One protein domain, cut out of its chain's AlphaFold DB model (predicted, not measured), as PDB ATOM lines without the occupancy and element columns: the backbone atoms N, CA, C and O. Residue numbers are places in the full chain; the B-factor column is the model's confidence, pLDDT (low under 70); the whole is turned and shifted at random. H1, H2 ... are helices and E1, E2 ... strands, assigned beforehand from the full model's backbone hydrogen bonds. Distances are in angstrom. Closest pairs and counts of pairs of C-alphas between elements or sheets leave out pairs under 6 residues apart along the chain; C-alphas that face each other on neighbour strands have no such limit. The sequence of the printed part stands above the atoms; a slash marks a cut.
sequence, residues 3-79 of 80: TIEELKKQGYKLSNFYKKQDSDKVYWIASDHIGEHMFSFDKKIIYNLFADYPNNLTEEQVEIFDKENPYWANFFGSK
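This is residues 3 to 79 of the 80 residues of an uncharacterized protein of Prevotella sp. CAG:5226 (UniProt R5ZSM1). A small antiparallel sheet, E1-E2-E3, a meander with each strand neighbouring the one before, lies in the middle; H1 is at one end, and H2 and H3 make a corner at the other. The printed part has 77 residues, in order H1, E1, E2, E3, H2, H3; the class is mixed, with under half in named elements. It is compact, radius of gyration of the C-alphas 12.3 A, spanning 34 by 28 by 20 A.

H1, residues 4 to 9, begins at C-alpha 4 (-35.281, 1.809, -5.523). E1 is residues 27 to 29, E2 38 to 40, E3 45 to 48. H2, residues 59 to 68, measures 14.3 A; H3, residues 70 to 77, ends at C-alpha 77 (-45.121, 27.539, -9.875).

H1 only grazes the sheet; its closest C-alphas with E3, Ile 4 and Ile 46, are 6.3 A apart. Hairpins E1-E2 and E2-E3 have N 27 and O 40 at 2.8 A and N 39 and O 47 at 2.9 A. H2 and H3 only just touch, only at the corner, with 3 pairs of C-alphas within 8 A, closest Asp 66 and Ala 73, 5.0 A. In H1, H2 and H3 every O i to N i+4 pair is within hydrogen-bond range.

The printed part has no cut; the H1 to E1 link is long, 17 residues. Residues 78 to 79 have pLDDT under 70.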
ATOM      1  N   THR A   3     -35.634   4.679  -1.556       90.81
ATOM      2  CA  THR A   3     -34.683   4.006  -2.449       90.81
ATOM      3  C   THR A   3     -35.385   3.046  -3.406       90.81
ATOM      4  O   THR A   3     -36.432   2.468  -3.105       90.81
ATOM      5  N   ILE A   4     -34.763   2.794  -4.561       88.62
ATOM      6  CA  ILE A   4     -35.281   1.809  -5.523       88.62
ATOM      7  C   ILE A   4     -35.420   0.399  -4.919       88.62
ATOM      8  O   ILE A   4     -36.283  -0.375  -5.330       88.62
ATOM      9  N   GLU A   5     -34.575   0.046  -3.949       89.75
ATOM     10  CA  GLU A   5     -34.635  -1.248  -3.268       89.75
ATOM     11  C   GLU A   5     -35.809  -1.336  -2.290       89.75
ATOM     12  O   GLU A   5     -36.447  -2.384  -2.204       89.75
ATOM     13  N   GLU A   6     -36.120  -0.253  -1.575       91.44
ATOM     14  CA  GLU A   6     -37.280  -0.179  -0.681       91.44
ATOM     15  C   GLU A   6     -38.587  -0.269  -1.461       91.44
ATOM     16  O   GLU A   6     -39.430  -1.099  -1.125       91.44
ATOM     17  N   LEU A   7     -38.711   0.480  -2.562       89.44
ATOM     18  CA  LEU A   7     -39.884   0.407  -3.435       89.44
ATOM     19  C   LEU A   7     -40.081  -1.015  -3.980       89.44
ATOM     20  O   LEU A   7     -41.174  -1.576  -3.910       89.44
ATOM     21  N   LYS A   8     -39.006  -1.668  -4.435       88.69
ATOM     22  CA  LYS A   8     -39.073  -3.070  -4.882       88.69
ATOM     23  C   LYS A   8     -39.515  -4.026  -3.772       88.69
ATOM     24  O   LYS A   8     -40.286  -4.943  -4.043       88.69
ATOM     25  N   LYS A   9     -39.062  -3.826  -2.528       92.19
ATOM     26  CA  LYS A   9     -39.497  -4.634  -1.370       92.19
ATOM     27  C   LYS A   9     -40.972  -4.421  -1.032       92.19
ATOM     28  O   LYS A   9     -41.620  -5.361  -0.588       92.19
ATOM     29  N   GLN A  10     -41.499  -3.222  -1.266       88.25
ATOM     30  CA  GLN A  10     -42.921  -2.904  -1.098       88.25
ATOM     31  C   GLN A  10     -43.807  -3.469  -2.221       88.25
ATOM     32  O   GLN A  10     -45.029  -3.421  -2.114       88.25
ATOM     33  N   GLY A  11     -43.210  -4.044  -3.271       90.50
ATOM     34  CA  GLY A  11     -43.931  -4.684  -4.371       90.50
ATOM     35  C   GLY A  11     -44.078  -3.829  -5.630       90.50
ATOM     36  O   GLY A  11     -44.714  -4.292  -6.574       90.50
ATOM     37  N   TYR A  12     -43.461  -2.642  -5.687       91.06
ATOM     38  CA  TYR A  12     -43.485  -1.801  -6.884       91.06
ATOM     39  C   TYR A  12     -42.828  -2.490  -8.080       91.06
ATOM     40  O   TYR A  12     -41.686  -2.965  -7.998       91.06
ATOM     41  N   LYS A  13     -43.499  -2.451  -9.235       91.44
ATOM     42  CA  LYS A  13     -42.897  -2.822 -10.518       91.44
ATOM     43  C   LYS A  13     -42.468  -1.566 -11.250       91.44
ATOM     44  O   LYS A  13     -43.257  -0.879 -11.888       91.44
ATOM     45  N   LEU A  14     -41.175  -1.294 -11.160       91.25
ATOM     46  CA  LEU A  14     -40.562  -0.126 -11.769       91.25
ATOM     47  C   LEU A  14     -39.987  -0.466 -13.148       91.25
ATOM     48  O   LEU A  14     -39.354  -1.510 -13.328       91.25
ATOM     49  N   SER A  15     -40.181   0.429 -14.111       89.94
ATOM     50  CA  SER A  15     -39.575   0.353 -15.437       89.94
ATOM     51  C   SER A  15     -38.064   0.598 -15.386       89.94
ATOM     52  O   SER A  15     -37.491   0.973 -14.362       89.94
ATOM     53  N   ASN A  16     -37.390   0.462 -16.528       91.88
ATOM     54  CA  ASN A  16     -36.030   0.972 -16.662       91.88
ATOM     55  C   ASN A  16     -36.020   2.504 -16.567       91.88
ATOM     56  O   ASN A  16     -36.965   3.170 -16.998       91.88
ATOM     57  N   PHE A  17     -34.923   3.047 -16.036       93.31
ATOM     58  CA  PHE A  17     -34.662   4.481 -16.066       93.31
ATOM     59  C   PHE A  17     -34.479   4.961 -17.501       93.31
ATOM     60  O   PHE A  17     -33.691   4.379 -18.252       93.31
ATOM     61  N   TYR A  18     -35.133   6.061 -17.842       92.88
ATOM     62  CA  TYR A  18     -34.981   6.724 -19.131       92.88
ATOM     63  C   TYR A  18     -34.823   8.231 -18.943       92.88
ATOM     64  O   TYR A  18     -35.188   8.785 -17.909       92.88
ATOM     65  N   LYS A  19     -34.252   8.899 -19.939       92.56
ATOM     66  CA  LYS A  19     -34.165  10.359 -19.988       92.56
ATOM     67  C   LYS A  19     -35.004  10.870 -21.148       92.56
ATOM     68  O   LYS A  19     -35.219  10.134 -22.110       92.56
ATOM     69  N   LYS A  20     -35.463  12.119 -21.067       87.88
ATOM     70  CA  LYS A  20     -36.104  12.774 -22.216       87.88
ATOM     71  C   LYS A  20     -35.056  13.243 -23.220       87.88
ATOM     72  O   LYS A  20     -35.287  13.133 -24.419       87.88
ATOM     73  N   GLN A  21     -33.910  13.705 -22.729       89.00
ATOM     74  CA  GLN A  21     -32.742  14.064 -23.529       89.00
ATOM     75  C   GLN A  21     -31.478  13.461 -22.905       89.00
ATOM     76  O   GLN A  21     -31.358  13.374 -21.686       89.00
ATOM     77  N   ASP A  22     -30.494  13.064 -23.713       87.06
ATOM     78  CA  ASP A  22     -29.250  12.461 -23.205       87.06
ATOM     79  C   ASP A  22     -28.472  13.368 -22.234       87.06
ATOM     80  O   ASP A  22     -27.854  12.877 -21.280       87.06
ATOM     81  N   SER A  23     -28.549  14.687 -22.448       89.75
ATOM     82  CA  SER A  23     -27.930  15.713 -21.603       89.75
ATOM     83  C   SER A  23     -28.608  15.906 -20.248       89.75
ATOM     84  O   SER A  23     -28.004  16.528 -19.376       89.75
ATOM     85  N   ASP A  24     -29.829  15.395 -20.069       91.81
ATOM     86  CA  ASP A  24     -30.594  15.585 -18.839       91.81
ATOM     87  C   ASP A  24     -29.912  14.863 -17.670       91.81
ATOM     88  O   ASP A  24     -29.380  13.758 -17.810       91.81
ATOM     89  N   LYS A  25     -29.929  15.455 -16.486       92.50
ATOM     90  CA  LYS A  25     -29.508  14.815 -15.239       92.50
ATOM     91  C   LYS A  25     -30.664  14.063 -14.585       92.50
ATOM     92  O   LYS A  25     -30.412  13.146 -13.806       92.50
ATOM     93  N   VAL A  26     -31.908  14.411 -14.917       94.44
ATOM     94  CA  VAL A  26     -33.108  13.751 -14.402       94.44
ATOM     95  C   VAL A  26     -33.392  12.456 -15.165       94.44
ATOM     96  O   VAL A  26     -33.582  12.436 -16.381       94.44
ATOM     97  N   TYR A  27     -33.481  11.360 -14.423       95.00
ATOM     98  CA  TYR A  27     -33.948  10.063 -14.890       95.00
ATOM     99  C   TYR A  27     -35.402   9.859 -14.491       95.00
ATOM    100  O   TYR A  27     -35.745   9.914 -13.315       95.00
ATOM    101  N   TRP A  28     -36.243   9.551 -15.462       94.62
ATOM    102  CA  TRP A  28     -37.630   9.172 -15.249       94.62
ATOM    103  C   TRP A  28     -37.751   7.663 -15.079       94.62
ATOM    104  O   TRP A  28     -37.001   6.885 -15.678       94.62
ATOM    105  N   ILE A  29     -38.711   7.253 -14.257       93.56
ATOM    106  CA  ILE A  29     -39.057   5.854 -14.038       93.56
ATOM    107  C   ILE A  29     -40.575   5.746 -13.903       93.56
ATOM    108  O   ILE A  29     -41.207   6.570 -13.252       93.56
ATOM    109  N   ALA A  30     -41.173   4.767 -14.574       90.44
ATOM    110  CA  ALA A  30     -42.596   4.489 -14.451       90.44
ATOM    111  C   ALA A  30     -42.801   3.376 -13.422       90.44
ATOM    112  O   ALA A  30     -42.082   2.376 -13.452       90.44
ATOM    113  N   SER A  31     -43.774   3.542 -12.532       89.81
ATOM    114  CA  SER A  31     -44.315   2.458 -11.714       89.81
ATOM    115  C   SER A  31     -45.578   1.890 -12.367       89.81
ATOM    116  O   SER A  31     -46.165   2.490 -13.268       89.81
ATOM    117  N   ASP A  32     -46.007   0.715 -11.916       89.12
ATOM    118  CA  ASP A  32     -47.320   0.144 -12.226       89.12
ATOM    119  C   ASP A  32     -48.474   0.821 -11.461       89.12
ATOM    120  O   ASP A  32     -49.643   0.503 -11.681       89.12
ATOM    121  N   HIS A  33     -48.157   1.779 -10.591       85.62
ATOM    122  CA  HIS A  33     -49.115   2.532  -9.797       85.62
ATOM    123  C   HIS A  33     -49.610   3.763 -10.569       85.62
ATOM    124  O   HIS A  33     -48.845   4.536 -11.147       85.62
ATOM    125  N   ILE A  34     -50.928   3.961 -10.581       81.06
ATOM    126  CA  ILE A  34     -51.561   5.063 -11.311       81.06
ATOM    127  C   ILE A  34     -51.425   6.362 -10.512       81.06
ATOM    128  O   ILE A  34     -51.748   6.406  -9.328       81.06
ATOM    129  N   GLY A  35     -51.025   7.441 -11.190       81.75
ATOM    130  CA  GLY A  35     -50.932   8.783 -10.603       81.75
ATOM    131  C   GLY A  35     -49.571   9.108  -9.992       81.75
ATOM    132  O   GLY A  35     -49.385  10.204  -9.467       81.75
ATOM    133  N   GLU A  36     -48.604   8.201 -10.098       87.75
ATOM    134  CA  GLU A  36     -47.246   8.434  -9.631       87.75
ATOM    135  C   GLU A  36     -46.329   8.814 -10.783       87.75
ATOM    136  O   GLU A  36     -46.203   8.113 -11.784       87.75
ATOM    137  N   HIS A  37     -45.656   9.945 -10.619       90.88
ATOM    138  CA  HIS A  37     -44.614  10.382 -11.531       90.88
ATOM    139  C   HIS A  37     -43.292  10.328 -10.789       90.88
ATOM    140  O   HIS A  37     -42.950  11.239 -10.039       90.88
ATOM    141  N   MET A  38     -42.569   9.229 -10.976       93.50
ATOM    142  CA  MET A  38     -41.313   8.990 -10.286       93.50
ATOM    143  C   MET A  38     -40.119   9.453 -11.120       93.50
ATOM    144  O   MET A  38     -40.048   9.254 -12.337       93.50
ATOM    145  N   PHE A  39     -39.149  10.057 -10.444       94.19
ATOM    146  CA  PHE A  39     -37.900  10.494 -11.050       94.19
ATOM    147  C   PHE A  39     -36.731  10.354 -10.073       94.19
ATOM    148  O   PHE A  39     -36.906  10.144  -8.876       94.19
ATOM    149  N   SER A  40     -35.515  10.423 -10.595       94.44
ATOM    150  CA  SER A  40     -34.279  10.258  -9.840       94.44
ATOM    151  C   SER A  40     -33.154  11.058 -10.479       94.44
ATOM    152  O   SER A  40     -33.093  11.164 -11.700       94.44
ATOM    153  N   PHE A  41     -32.230  11.581  -9.680       92.62
ATOM    154  CA  PHE A  41     -31.018  12.236 -10.190       92.62
ATOM    155  C   PHE A  41     -29.828  11.268 -10.279       92.62
ATOM    156  O   PHE A  41     -28.933  11.445 -11.101       92.62
ATOM    157  N   ASP A  42     -29.820  10.221  -9.452       91.94
ATOM    158  CA  ASP A  42     -28.676   9.326  -9.242       91.94
ATOM    159  C   ASP A  42     -29.002   7.835  -9.454       91.94
ATOM    160  O   ASP A  42     -28.128   6.981  -9.297       91.94
ATOM    161  N   LYS A  43     -30.247   7.517  -9.838       91.00
ATOM    162  CA  LYS A  43     -30.813   6.162  -9.998       91.00
ATOM    163  C   LYS A  43     -30.882   5.333  -8.711       91.00
ATOM    164  O   LYS A  43     -31.186   4.141  -8.782       91.00
ATOM    165  N   LYS A  44     -30.604   5.931  -7.551       90.25
ATOM    166  CA  LYS A  44     -30.688   5.250  -6.251       90.25
ATOM    167  C   LYS A  44     -31.865   5.775  -5.453       90.25
ATOM    168  O   LYS A  44     -32.660   4.973  -4.965       90.25
ATOM    169  N   ILE A  45     -31.977   7.099  -5.365       91.56
ATOM    170  CA  ILE A  45     -33.056   7.783  -4.661       91.56
ATOM    171  C   ILE A  45     -34.156   8.111  -5.662       91.56
ATOM    172  O   ILE A  45     -33.910   8.765  -6.677       91.56
ATOM    173  N   ILE A  46     -35.367   7.647  -5.376       93.06
ATOM    174  CA  ILE A  46     -36.565   7.930  -6.153       93.06
ATOM    175  C   ILE A  46     -37.374   9.008  -5.434       93.06
ATOM    176  O   ILE A  46     -37.633   8.939  -4.229       93.06
ATOM    177  N   TYR A  47     -37.771  10.005  -6.210       93.75
ATOM    178  CA  TYR A  47     -38.645  11.093  -5.815       93.75
ATOM    179  C   TYR A  47     -39.967  10.952  -6.553       93.75
ATOM    180  O   TYR A  47     -39.993  10.620  -7.739       93.75
ATOM    181  N   ASN A  48     -41.063  11.237  -5.863       92.00
ATOM    182  CA  ASN A  48     -42.369  11.378  -6.482       92.00
ATOM    183  C   ASN A  48     -42.626  12.861  -6.770       92.00
ATOM    184  O   ASN A  48     -42.634  13.691  -5.868       92.00
ATOM    185  N   LEU A  49     -42.877  13.197  -8.031       92.00
ATOM    186  CA  LEU A  49     -43.141  14.557  -8.496       92.00
ATOM    187  C   LEU A  49     -44.266  15.260  -7.732       92.00
ATOM    188  O   LEU A  49     -44.187  16.460  -7.512       92.00
ATOM    189  N   PHE A  50     -45.308  14.544  -7.321       88.56
ATOM    190  CA  PHE A  50     -46.440  15.163  -6.632       88.56
ATOM    191  C   PHE A  50     -46.272  15.232  -5.115       88.56
ATOM    192  O   PHE A  50     -46.903  16.077  -4.484       88.56
ATOM    193  N   ALA A  51     -45.461  14.348  -4.529       88.94
ATOM    194  CA  ALA A  51     -45.285  14.274  -3.079       88.94
ATOM    195  C   ALA A  51     -44.006  14.970  -2.594       88.94
ATOM    196  O   ALA A  51     -44.007  15.588  -1.534       88.94
ATOM    197  N   ASP A  52     -42.918  14.867  -3.361       90.50
ATOM    198  CA  ASP A  52     -41.596  15.356  -2.976       90.50
ATOM    199  C   ASP A  52     -41.257  16.716  -3.603       90.50
ATOM    200  O   ASP A  52     -40.611  17.537  -2.957       90.50
ATOM    201  N   TYR A  53     -41.673  16.990  -4.841       89.44
ATOM    202  CA  TYR A  53     -41.322  18.247  -5.504       89.44
ATOM    203  C   TYR A  53     -42.285  19.395  -5.124       89.44
ATOM    204  O   TYR A  53     -43.502  19.197  -5.113       89.44
ATOM    205  N   PRO A  54     -41.782  20.616  -4.848       89.69
ATOM    206  CA  PRO A  54     -40.366  21.000  -4.751       89.69
ATOM    207  C   PRO A  54     -39.767  20.851  -3.336       89.69
ATOM    208  O   PRO A  54     -38.555  20.922  -3.181       89.69
ATOM    209  N   ASN A  55     -40.588  20.651  -2.299       84.94
ATOM    210  CA  ASN A  55     -40.194  20.854  -0.894       84.94
ATOM    211  C   ASN A  55     -39.153  19.863  -0.338       84.94
ATOM    212  O   ASN A  55     -38.422  20.215   0.582       84.94
ATOM    213  N   ASN A  56     -39.096  18.633  -0.854       88.69
ATOM    214  CA  ASN A  56     -38.150  17.602  -0.404       88.69
ATOM    215  C   ASN A  56     -36.866  17.563  -1.249       88.69
ATOM    216  O   ASN A  56     -36.021  16.689  -1.036       88.69
ATOM    217  N   LEU A  57     -36.724  18.465  -2.224       89.38
ATOM    218  CA  LEU A  57     -35.514  18.605  -3.026       89.38
ATOM    219  C   LEU A  57     -34.654  19.747  -2.480       89.38
ATOM    220  O   LEU A  57     -35.146  20.709  -1.894       89.38
ATOM    221  N   THR A  58     -33.347  19.646  -2.701       91.69
ATOM    222  CA  THR A  58     -32.433  20.774  -2.472       91.69
ATOM    223  C   THR A  58     -32.620  21.845  -3.546       91.69
ATOM    224  O   THR A  58     -33.036  21.535  -4.661       91.69
ATOM    225  N   GLU A  59     -32.266  23.096  -3.245       90.38
ATOM    226  CA  GLU A  59     -32.366  24.213  -4.201       90.38
ATOM    227  C   GLU A  59     -31.657  23.908  -5.533       90.38
ATOM    228  O   GLU A  59     -32.226  24.137  -6.597       90.38
ATOM    229  N   GLU A  60     -30.470  23.289  -5.488       91.31
ATOM    230  CA  GLU A  60     -29.731  22.874  -6.691       91.31
ATOM    231  C   GLU A  60     -30.500  21.822  -7.508       91.31
ATOM    232  O   GLU A  60     -30.570  21.895  -8.736       91.31
ATOM    233  N   GLN A  61     -31.107  20.834  -6.845       92.06
ATOM    234  CA  GLN A  61     -31.905  19.807  -7.518       92.06
ATOM    235  C   GLN A  61     -33.185  20.383  -8.125       92.06
ATOM    236  O   GLN A  61     -33.564  19.966  -9.220       92.06
ATOM    237  N   VAL A  62     -33.835  21.328  -7.439       91.75
ATOM    238  CA  VAL A  62     -34.996  22.051  -7.970       91.75
ATOM    239  C   VAL A  62     -34.587  22.832  -9.214       91.75
ATOM    240  O   VAL A  62     -35.224  22.676 -10.247       91.75
ATOM    241  N   GLU A  63     -33.483  23.580  -9.176       91.88
ATOM    242  CA  GLU A  63     -33.017  24.355 -10.332       91.88
ATOM    243  C   GLU A  63     -32.685  23.463 -11.542       91.88
ATOM    244  O   GLU A  63     -33.082  23.762 -12.672       91.88
ATOM    245  N   ILE A  64     -32.003  22.331 -11.319       92.31
ATOM    246  CA  ILE A  64     -31.733  21.341 -12.374       92.31
ATOM    247  C   ILE A  64     -33.047  20.794 -12.940       92.31
ATOM    248  O   ILE A  64     -33.215  20.729 -14.160       92.31
ATOM    249  N   PHE A  65     -33.978  20.404 -12.066       93.00
ATOM    250  CA  PHE A  65     -35.257  19.842 -12.482       93.00
ATOM    251  C   PHE A  65     -36.082  20.850 -13.280       93.00
ATOM    252  O   PHE A  65     -36.607  20.492 -14.332       93.00
ATOM    253  N   ASP A  66     -36.151  22.099 -12.827       92.25
ATOM    254  CA  ASP A  66     -36.925  23.170 -13.448       92.25
ATOM    255  C   ASP A  66     -36.388  23.527 -14.829       92.25
ATOM    256  O   ASP A  66     -37.156  23.727 -15.773       92.25
ATOM    257  N   LYS A  67     -35.060  23.545 -14.965       91.81
ATOM    258  CA  LYS A  67     -34.383  23.782 -16.239       91.81
ATOM    259  C   LYS A  67     -34.660  22.677 -17.258       91.81
ATOM    260  O   LYS A  67     -34.859  22.972 -18.435       91.81
ATOM    261  N   GLU A  68     -34.666  21.418 -16.825       92.69
ATOM    262  CA  GLU A  68     -34.903  20.258 -17.699       92.69
ATOM    263  C   GLU A  68     -36.396  19.986 -17.932       92.69
ATOM    264  O   GLU A  68     -36.789  19.430 -18.958       92.69
ATOM    265  N   ASN A  69     -37.254  20.402 -17.001       91.31
ATOM    266  CA  ASN A  69     -38.695  20.175 -17.033       91.31
ATOM    267  C   ASN A  69     -39.483  21.475 -16.801       91.31
ATOM    268  O   ASN A  69     -40.285  21.558 -15.864       91.31
ATOM    269  N   PRO A  70     -39.357  22.464 -17.707       91.06
ATOM    270  CA  PRO A  70     -39.983  23.775 -17.537       91.06
ATOM    271  C   PRO A  70     -41.513  23.706 -17.475       91.06
ATOM    272  O   PRO A  70     -42.146  24.532 -16.822       91.06
ATOM    273  N   TYR A  71     -42.127  22.702 -18.114       90.00
ATOM    274  CA  TYR A  71     -43.567  22.458 -18.004       90.00
ATOM    275  C   TYR A  71     -43.993  22.197 -16.554       90.00
ATOM    276  O   TYR A  71     -44.945  22.808 -16.081       90.00
ATOM    277  N   TRP A  72     -43.283  21.310 -15.849       90.88
ATOM    278  CA  TRP A  72     -43.611  20.968 -14.467       90.88
ATOM    279  C   TRP A  72     -43.326  22.139 -13.530       90.88
ATOM    280  O   TRP A  72     -44.189  22.479 -12.724       90.88
ATOM    281  N   ALA A  73     -42.189  22.817 -13.708       90.31
ATOM    282  CA  ALA A  73     -41.868  24.031 -12.961       90.31
ATOM    283  C   ALA A  73     -42.968  25.093 -13.090       90.31
ATOM    284  O   ALA A  73     -43.433  25.643 -12.096       90.31
ATOM    285  N   ASN A  74     -43.466  25.327 -14.308       89.56
ATOM    286  CA  ASN A  74     -44.560  26.269 -14.529       89.56
ATOM    287  C   ASN A  74     -45.893  25.764 -13.943       89.56
ATOM    288  O   ASN A  74     -46.640  26.533 -13.339       89.56
ATOM    289  N   PHE A  75     -46.182  24.466 -14.071       88.62
ATOM    290  CA  PHE A  75     -47.410  23.851 -13.560       88.62
ATOM    291  C   PHE A  75     -47.537  23.989 -12.035       88.62
ATOM    292  O   PHE A  75     -48.601  24.347 -11.532       88.62
ATOM    293  N   PHE A  76     -46.450  23.755 -11.295       84.19
ATOM    294  CA  PHE A  76     -46.431  23.902  -9.838       84.19
ATOM    295  C   PHE A  76     -46.172  25.345  -9.381       84.19
ATOM    296  O   PHE A  76     -46.716  25.760  -8.359       84.19
ATOM    297  N   GLY A  77     -45.409  26.128 -10.150       76.38
ATOM    298  CA  GLY A  77     -45.121  27.539  -9.875       76.38
ATOM    299  C   GLY A  77     -46.307  28.483 -10.100       76.38
ATOM    300  O   GLY A  77     -46.342  29.569  -9.527       76.38
ATOM    301  N   SER A  78     -47.318  28.055 -10.866       55.97
ATOM    302  CA  SER A  78     -48.572  28.797 -11.077       55.97
ATOM    303  C   SER A  78     -49.499  28.829  -9.851       55.97
ATOM    304  O   SER A  78     -50.553  29.458  -9.904       55.97
ATOM    305  N   LYS A  79     -49.135  28.190  -8.729       49.81
ATOM    306  CA  LYS A  79     -49.810  28.404  -7.440       49.81
ATOM    307  C   LYS A  79     -49.254  29.668  -6.768       49.81
ATOM    308  O   LYS A  79     -48.476  29.575  -5.821       49.81
TER     309      LYS A  79